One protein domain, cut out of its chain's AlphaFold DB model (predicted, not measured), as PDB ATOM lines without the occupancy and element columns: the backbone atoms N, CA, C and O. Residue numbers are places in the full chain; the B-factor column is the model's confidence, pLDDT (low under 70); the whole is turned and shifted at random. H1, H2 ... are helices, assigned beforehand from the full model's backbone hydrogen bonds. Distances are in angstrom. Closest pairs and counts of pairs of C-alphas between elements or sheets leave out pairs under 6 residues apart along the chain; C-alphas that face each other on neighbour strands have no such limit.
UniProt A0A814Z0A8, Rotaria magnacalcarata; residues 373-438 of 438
ATOM      1  N   PRO A 373     110.779  82.113 101.143       74.94
ATOM      2  CA  PRO A 373     110.076  81.083 100.367       74.94
ATOM      3  C   PRO A 373     109.096  81.580  99.282       74.94
ATOM      4  O   PRO A 373     109.178  81.073  98.162       74.94
ATOM      5  N   PRO A 374     108.212  82.579  99.522       77.25
ATOM      6  CA  PRO A 374     107.307  83.059  98.473       77.25
ATOM      7  C   PRO A 374     108.028  83.872  97.384       77.25
ATOM      8  O   PRO A 374     107.610  83.857  96.228       77.25
ATOM      9  N   ILE A 375     109.128  84.552  97.724       77.00
ATOM     10  CA  ILE A 375     109.932  85.342  96.777       77.00
ATOM     11  C   ILE A 375     110.828  84.416  95.944       77.00
ATOM     12  O   ILE A 375     110.987  84.634  94.744       77.00
ATOM     13  N   GLY A 376     111.350  83.343  96.544       79.81
ATOM     14  CA  GLY A 376     112.189  82.348  95.883       79.81
ATOM     15  C   GLY A 376     111.509  81.695  94.678       79.81
ATOM     16  O   GLY A 376     112.127  81.593  93.624       79.81
ATOM     17  N   ILE A 377     110.224  81.333  94.781       77.12
ATOM     18  CA  ILE A 377     109.468  80.743  93.657       77.12
ATOM     19  C   ILE A 377     109.364  81.732  92.486       77.12
ATOM     20  O   ILE A 377     109.670  81.376  91.346       77.12
ATOM     21  N   VAL A 378     109.000  82.990  92.759       79.50
ATOM     22  CA  VAL A 378     108.914  84.046  91.732       79.50
ATOM     23  C   VAL A 378     110.293  84.334  91.125       79.50
ATOM     24  O   VAL A 378     110.417  84.475  89.910       79.50
ATOM     25  N   SER A 379     111.344  84.354  91.949       77.44
ATOM     26  CA  SER A 379     112.731  84.561  91.518       77.44
ATOM     27  C   SER A 379     113.246  83.429  90.621       77.44
ATOM     28  O   SER A 379     113.893  83.713  89.612       77.44
ATOM     29  N   ILE A 380     112.913  82.164  90.916       79.06
ATOM     30  CA  ILE A 380     113.239  81.016  90.053       79.06
ATOM     31  C   ILE A 380     112.551  81.168  88.693       79.06
ATOM     32  O   ILE A 380     113.225  81.085  87.668       79.06
ATOM     33  N   ILE A 381     111.239  81.435  88.674       81.19
ATOM     34  CA  ILE A 381     110.466  81.579  87.429       81.19
ATOM     35  C   ILE A 381     111.035  82.718  86.570       81.19
ATOM     36  O   ILE A 381     111.291  82.517  85.382       81.19
ATOM     37  N   LEU A 382     111.310  83.880  87.173       79.25
ATOM     38  CA  LEU A 382     111.899  85.026  86.475       79.25
ATOM     39  C   LEU A 382     113.299  84.706  85.925       79.25
ATOM     40  O   LEU A 382     113.624  85.087  84.803       79.25
ATOM     41  N   SER A 383     114.119  83.975  86.683       78.94
ATOM     42  CA  SER A 383     115.487  83.622  86.280       78.94
ATOM     43  C   SER A 383     115.518  82.600  85.147       78.94
ATOM     44  O   SER A 383     116.299  82.759  84.211       78.94
ATOM     45  N   VAL A 384     114.643  81.590  85.184       81.62
ATOM     46  CA  VAL A 384     114.466  80.638  84.075       81.62
ATOM     47  C   VAL A 384     113.962  81.366  82.828       81.62
ATOM     48  O   VAL A 384     114.500  81.155  81.743       81.62
ATOM     49  N   TRP A 385     112.998  82.279  82.972       80.50
ATOM     50  CA  TRP A 385     112.474  83.060  81.850       80.50
ATOM     51  C   TRP A 385     113.534  83.978  81.218       80.50
ATOM     52  O   TRP A 385     113.651  84.025  79.994       80.50
ATOM     53  N   LEU A 386     114.364  84.643  82.032       75.44
ATOM     54  CA  LEU A 386     115.492  85.451  81.554       75.44
ATOM     55  C   LEU A 386     116.568  84.606  80.854       75.44
ATOM     56  O   LEU A 386     117.092  85.036  79.827       75.44
ATOM     57  N   LEU A 387     116.875  83.408  81.366       73.25
ATOM     58  CA  LEU A 387     117.832  82.485  80.744       73.25
ATOM     59  C   LEU A 387     117.328  81.966  79.388       73.25
ATOM     60  O   LEU A 387     118.065  82.022  78.405       73.25
ATOM     61  N   CYS A 388     116.064  81.539  79.299       73.12
ATOM     62  CA  CYS A 388     115.454  81.136  78.027       73.12
ATOM     63  C   CYS A 388     115.368  82.309  77.033       73.12
ATOM     64  O   CYS A 388     115.661  82.143  75.852       73.12
ATOM     65  N   GLY A 389     115.034  83.516  77.505       64.25
ATOM     66  CA  GLY A 389     114.920  84.713  76.667       64.25
ATOM     67  C   GLY A 389     116.238  85.211  76.055       64.25
ATOM     68  O   GLY A 389     116.202  86.007  75.115       64.25
ATOM     69  N   GLN A 390     117.402  84.763  76.544       59.38
ATOM     70  CA  GLN A 390     118.704  85.155  75.985       59.38
ATOM     71  C   GLN A 390     119.157  84.335  74.767       59.38
ATOM     72  O   GLN A 390     120.074  84.778  74.070       59.38
ATOM     73  N   GLN A 391     118.542  83.184  74.469       60.72
ATOM     74  CA  GLN A 391     118.955  82.375  73.312       60.72
ATOM     75  C   GLN A 391     118.659  83.074  71.967       60.72
ATOM     76  O   GLN A 391     119.486  83.007  71.055       60.72
ATOM     77  N   ASP A 392     117.585  83.871  71.871       57.81
ATOM     78  CA  ASP A 392     117.235  84.626  70.659       57.81
ATOM     79  C   ASP A 392     117.825  86.048  70.623       57.81
ATOM     80  O   ASP A 392     117.172  87.068  70.890       57.81
ATOM     81  N   ARG A 393     119.088  86.136  70.185       57.53
ATOM     82  CA  ARG A 393     119.852  87.398  70.069       57.53
ATOM     83  C   ARG A 393     119.167  88.493  69.232       57.53
ATOM     84  O   ARG A 393     119.437  89.673  69.459       57.53
ATOM     85  N   HIS A 394     118.286  88.141  68.292       56.19
ATOM     86  CA  HIS A 394     117.560  89.114  67.461       56.19
ATOM     87  C   HIS A 394     116.328  89.735  68.144       56.19
ATOM     88  O   HIS A 394     116.003  90.889  67.863       56.19
ATOM     89  N   LEU A 395     115.678  89.027  69.075       56.31
ATOM     90  CA  LEU A 395     114.551  89.554  69.863       56.31
ATOM     91  C   LEU A 395     115.039  90.355  71.085       56.31
ATOM     92  O   LEU A 395     114.424  91.357  71.468       56.31
ATOM     93  N   SER A 396     116.202  89.972  71.624       53.09
ATOM     94  CA  SER A 396     116.857  90.544  72.809       53.09
ATOM     95  C   SER A 396     116.829  92.082  72.907       53.09
ATOM     96  O   SER A 396     116.520  92.614  73.970       53.09
ATOM     97  N   ARG A 397     117.077  92.837  71.824       60.47
ATOM     98  CA  ARG A 397     117.166  94.315  71.909       60.47
ATOM     99  C   ARG A 397     115.836  95.041  72.123       60.47
ATOM    100  O   ARG A 397     115.847  96.112  72.720       60.47
ATOM    101  N   LYS A 398     114.706  94.503  71.646       63.28
ATOM    102  CA  LYS A 398     113.379  95.108  71.896       63.28
ATOM    103  C   LYS A 398     112.746  94.553  73.170       63.28
ATOM    104  O   LYS A 398     112.191  95.318  73.955       63.28
ATOM    105  N   PHE A 399     112.889  93.251  73.413       64.44
ATOM    106  CA  PHE A 399     112.332  92.604  74.602       64.44
ATOM    107  C   PHE A 399     113.152  92.846  75.875       64.44
ATOM    108  O   PHE A 399     112.573  92.852  76.954       64.44
ATOM    109  N   GLY A 400     114.453  93.142  75.779       72.88
ATOM    110  CA  GLY A 400     115.309  93.435  76.935       72.88
ATOM    111  C   GLY A 400     114.834  94.632  77.761       72.88
ATOM    112  O   GLY A 400     114.790  94.546  78.986       72.88
ATOM    113  N   ASN A 401     114.376  95.711  77.112       74.75
ATOM    114  CA  ASN A 401     113.788  96.849  77.825       74.75
ATOM    115  C   ASN A 401     112.466  96.464  78.510       74.75
ATOM    116  O   ASN A 401     112.258  96.817  79.664       74.75
ATOM    117  N   ALA A 402     111.587  95.711  77.839       77.12
ATOM    118  CA  ALA A 402     110.331  95.255  78.438       77.12
ATOM    119  C   ALA A 402     110.576  94.319  79.638       77.12
ATOM    120  O   ALA A 402     109.994  94.519  80.701       77.12
ATOM    121  N   ALA A 403     111.494  93.358  79.507       77.50
ATOM    122  CA  ALA A 403     111.902  92.457  80.581       77.50
ATOM    123  C   ALA A 403     112.526  93.207  81.769       77.50
ATOM    124  O   ALA A 403     112.240  92.870  82.919       77.50
ATOM    125  N   TYR A 404     113.318  94.255  81.514       81.12
ATOM    126  CA  TYR A 404     113.844  95.141  82.556       81.12
ATOM    127  C   TYR A 404     112.718  95.858  83.315       81.12
ATOM    128  O   TYR A 404     112.681  95.792  84.542       81.12
ATOM    129  N   TRP A 405     111.757  96.470  82.611       85.62
ATOM    130  CA  TRP A 405     110.619  97.149  83.247       85.62
ATOM    131  C   TRP A 405     109.704  96.192  84.023       85.62
ATOM    132  O   TRP A 405     109.273  96.532  85.122       85.62
ATOM    133  N   ILE A 406     109.453  94.985  83.504       84.75
ATOM    134  CA  ILE A 406     108.689  93.937  84.205       84.75
ATOM    135  C   ILE A 406     109.430  93.481  85.471       84.75
ATOM    136  O   ILE A 406     108.819  93.363  86.532       84.75
ATOM    137  N   SER A 407     110.749  93.286  85.390       82.19
ATOM    138  CA  SER A 407     111.578  92.918  86.548       82.19
ATOM    139  C   SER A 407     111.589  94.027  87.605       82.19
ATOM    140  O   SER A 407     111.447  93.745  88.794       82.19
ATOM    141  N   LEU A 408     111.690  95.291  87.184       86.75
ATOM    142  CA  LEU A 408     111.626  96.450  88.075       86.75
ATOM    143  C   LEU A 408     110.251  96.565  88.754       86.75
ATOM    144  O   LEU A 408     110.190  96.751  89.966       86.75
ATOM    145  N   LEU A 409     109.156  96.372  88.009       88.00
ATOM    146  CA  LEU A 409     107.797  96.326  88.560       88.00
ATOM    147  C   LEU A 409     107.622  95.195  89.580       88.00
ATOM    148  O   LEU A 409     107.039  95.425  90.639       88.00
ATOM    149  N   ALA A 410     108.160  94.002  89.313       86.50
ATOM    150  CA  ALA A 410     108.123  92.884  90.258       86.50
ATOM    151  C   ALA A 410     108.917  93.179  91.551       86.50
ATOM    152  O   ALA A 410     108.462  92.853  92.652       86.50
ATOM    153  N   ILE A 411     110.075  93.841  91.444       85.81
ATOM    154  CA  ILE A 411     110.860  94.309  92.600       85.81
ATOM    155  C   ILE A 411     110.080  95.370  93.398       85.81
ATOM    156  O   ILE A 411     109.960  95.253  94.617       85.81
ATOM    157  N   CYS A 412     109.478  96.363  92.739       90.88
ATOM    158  CA  CYS A 412     108.637  97.360  93.409       90.88
ATOM    159  C   CYS A 412     107.412  96.729  94.096       90.88
ATOM    160  O   CYS A 412     107.093  97.088  95.229       90.88
ATOM    161  N   PHE A 413     106.752  95.760  93.455       90.62
ATOM    162  CA  PHE A 413     105.580  95.075  94.006       90.62
ATOM    163  C   PHE A 413     105.930  94.181  95.205       90.62
ATOM    164  O   PHE A 413     105.230  94.195  96.217       90.62
ATOM    165  N   SER A 414     107.043  93.445  95.141       87.06
ATOM    166  CA  SER A 414     107.534  92.650  96.279       87.06
ATOM    167  C   SER A 414     107.975  93.526  97.459       87.06
ATOM    168  O   SER A 414     107.666  93.191  98.604       87.06
ATOM    169  N   PHE A 415     108.595  94.683  97.208       88.75
ATOM    170  CA  PHE A 415     108.897  95.665  98.255       88.75
ATOM    171  C   PHE A 415     107.622  96.262  98.880       88.75
ATOM    172  O   PHE A 415     107.536  96.399 100.101       88.75
ATOM    173  N   PHE A 416     106.593  96.542  98.072       92.31
ATOM    174  CA  PHE A 416     105.281  96.978  98.560       92.31
ATOM    175  C   PHE A 416     104.589  95.910  99.427       92.31
ATOM    176  O   PHE A 416     104.065  96.225 100.498       92.31
ATOM    177  N   LEU A 417     104.628  94.634  99.023       92.00
ATOM    178  CA  LEU A 417     104.121  93.523  99.840       92.00
ATOM    179  C   LEU A 417     104.876  93.389 101.169       92.00
ATOM    180  O   LEU A 417     104.243  93.184 102.205       92.00
ATOM    181  N   LEU A 418     106.204  93.552 101.164       92.62
ATOM    182  CA  LEU A 418     107.021  93.545 102.383       92.62
ATOM    183  C   LEU A 418     106.613  94.681 103.339       92.62
ATOM    184  O   LEU A 418     106.433  94.442 104.531       92.62
ATOM    185  N   LEU A 419     106.415  95.895 102.812       94.50
ATOM    186  CA  LEU A 419     105.922  97.050 103.571       94.50
ATOM    187  C   LEU A 419     104.524  96.809 104.149       94.50
ATOM    188  O   LEU A 419     104.296  97.092 105.324       94.50
ATOM    189  N   THR A 420     103.606  96.246 103.362       93.50
ATOM    190  CA  THR A 420     102.237  95.940 103.812       93.50
ATOM    191  C   THR A 420     102.232  94.871 104.913       93.50
ATOM    192  O   THR A 420     101.531  95.020 105.913       93.50
ATOM    193  N   LEU A 421     103.062  93.828 104.789       94.81
ATOM    194  CA  LEU A 421     103.245  92.818 105.840       94.81
ATOM    195  C   LEU A 421     103.869  93.417 107.106       94.81
ATOM    196  O   LEU A 421     103.402  93.138 108.208       94.81
ATOM    197  N   PHE A 422     104.885  94.273 106.973       95.44
ATOM    198  CA  PHE A 422     105.495  94.966 108.110       95.44
ATOM    199  C   PHE A 422     104.492  95.885 108.831       95.44
ATOM    200  O   PHE A 422     104.404  95.862 110.061       95.44
ATOM    201  N   ALA A 423     103.688  96.642 108.079       95.56
ATOM    202  CA  ALA A 423     102.602  97.463 108.613       95.56
ATOM    203  C   ALA A 423     101.553  96.611 109.350       95.56
ATOM    204  O   ALA A 423     101.143  96.949 110.459       95.56
ATOM    205  N   TYR A 424     101.177  95.458 108.791       96.44
ATOM    206  CA  TYR A 424     100.264  94.515 109.438       96.44
ATOM    207  C   TYR A 424     100.832  93.950 110.753       96.44
ATOM    208  O   TYR A 424     100.139  93.944 111.772       96.44
ATOM    209  N   PHE A 425     102.100  93.528 110.777       95.75
ATOM    210  CA  PHE A 425     102.736  93.026 112.000       95.75
ATOM    211  C   PHE A 425     102.917  94.112 113.066       95.75
ATOM    212  O   PHE A 425     102.698  93.841 114.246       95.75
ATOM    213  N   THR A 426     103.262  95.344 112.682       95.19
ATOM    214  CA  THR A 426     103.338  96.469 113.631       95.19
ATOM    215  C   THR A 426     101.961  96.847 114.181       95.19
ATOM    216  O   THR A 426     101.841  97.061 115.385       95.19
ATOM    217  N   TYR A 427     100.908  96.825 113.359       95.81
ATOM    218  CA  TYR A 427      99.521  97.006 113.805       95.81
ATOM    219  C   TYR A 427      99.087  95.922 114.806       95.81
ATOM    220  O   TYR A 427      98.611  96.239 115.897       95.81
ATOM    221  N   GLN A 428      99.338  94.646 114.495       95.50
ATOM    222  CA  GLN A 428      99.064  93.527 115.406       95.50
ATOM    223  C   GLN A 428      99.875  93.616 116.709       95.50
ATOM    224  O   GLN A 428      99.349  93.314 117.778       95.50
ATOM    225  N   TYR A 429     101.136  94.057 116.657       94.62
ATOM    226  CA  TYR A 429     101.962  94.266 117.852       94.62
ATOM    227  C   TYR A 429     101.452  95.423 118.729       94.62
ATOM    228  O   TYR A 429     101.526  95.343 119.956       94.62
ATOM    229  N   LEU A 430     100.930  96.492 118.119       93.69
ATOM    230  CA  LEU A 430     100.361  97.633 118.840       93.69
ATOM    231  C   LEU A 430      99.025  97.287 119.512       93.69
ATOM    232  O   LEU A 430      98.825  97.684 120.656       93.69
ATOM    233  N   ILE A 431      98.150  96.522 118.848       94.31
ATOM    234  CA  ILE A 431      96.862  96.092 119.423       94.31
ATOM    235  C   ILE A 431      97.048  95.034 120.513       94.31
ATOM    236  O   ILE A 431      96.453  95.144 121.581       94.31
ATOM    237  N   ASN A 432      97.896  94.029 120.280       91.19
ATOM    238  CA  ASN A 432      98.107  92.942 121.242       91.19
ATOM    239  C   ASN A 432      99.095  93.303 122.364       91.19
ATOM    240  O   ASN A 432      99.449  92.443 123.172       91.19
ATOM    241  N   ARG A 433      99.551  94.561 122.448       82.31
ATOM    242  CA  ARG A 433     100.274  95.043 123.626       82.31
ATOM    243  C   ARG A 433      99.270  95.161 124.777       82.31
ATOM    244  O   ARG A 433      98.409  96.039 124.710       82.31
ATOM    245  N   PRO A 434      99.365  94.345 125.845       77.12
ATOM    246  CA  PRO A 434      98.480  94.510 126.986       77.12
ATOM    247  C   PRO A 434      98.680  95.920 127.538       77.12
ATOM    248  O   PRO A 434      99.819  96.323 127.810       77.12
ATOM    249  N   MET A 435      97.590  96.677 127.685       71.00
ATOM    250  CA  MET A 435      97.650  97.971 128.352       71.00
ATOM    251  C   MET A 435      98.160  97.737 129.771       71.00
ATOM    252  O   MET A 435      97.437  97.238 130.629       71.00
ATOM    253  N   ARG A 436      99.422  98.104 130.021       66.69
ATOM    254  CA  ARG A 436      99.924  98.296 131.379       66.69
ATOM    255  C   ARG A 436      99.203  99.510 131.945       66.69
ATOM    256  O   ARG A 436      99.670 100.637 131.784       66.69
ATOM    257  N   THR A 437      98.057  99.255 132.564       67.12
ATOM    258  CA  THR A 437      97.405 100.174 133.492       67.12
ATOM    259  C   THR A 437      98.451 100.610 134.515       67.12
ATOM    260  O   THR A 437      99.040  99.762 135.189       67.12
ATOM    261  N   LYS A 438      98.738 101.912 134.542       55.53
ATOM    262  CA  LYS A 438      99.504 102.550 135.614       55.53
ATOM    263  C   LYS A 438      98.582 102.856 136.784       55.53
ATOM    264  O   LYS A 438      97.401 103.148 136.496       55.53
TER     265      LYS A 438
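Overview. This is residues 373 to 438 of the 438 residues of a protein of Rotaria magnacalcarata (UniProt A0A814Z0A8). A helical hairpin with unequal arms: the long helix H2 runs side by side with the shorter H1, and its far part, residues 415 to 431, sticks out with the tail 432 to 438. The 66 printed residues include two named helices, H1 then H2, and no named strand; the class is all helix. The whole is extended, with a radius of gyration of the C-alphas of 19.8 A, and spans 72 by 20 by 8 A.

Arrangement. H2, residues 396 to 431, touches H1, residues 373 to 389; the closest C-alphas, of Gly 389 and Ser 396, are 7.3 A apart. They form a hairpin, at a shallow tilt of 3 degrees, opposite ways. O i to N i+4 pairs within hydrogen-bond range number 30 of 32 in H2 and 11 of 13 in H1.

Along the chain. H2 is 51.0 A long, from C-alpha 396 at (116.857, 90.544, 72.809) to C-alpha 431 at (96.862, 96.092, 119.423). H1, 24.5 A long, begins at C-alpha 373 at (110.076, 81.083, 100.367).

Size, cuts and confidence. The C-alphas farthest apart, of His 394 and Lys 438, are 71.8 A apart. The printed part has no cut, and the H1 to H2 link is short. pLDDT is under 70 at residues 389 to 399 and 436 to 438.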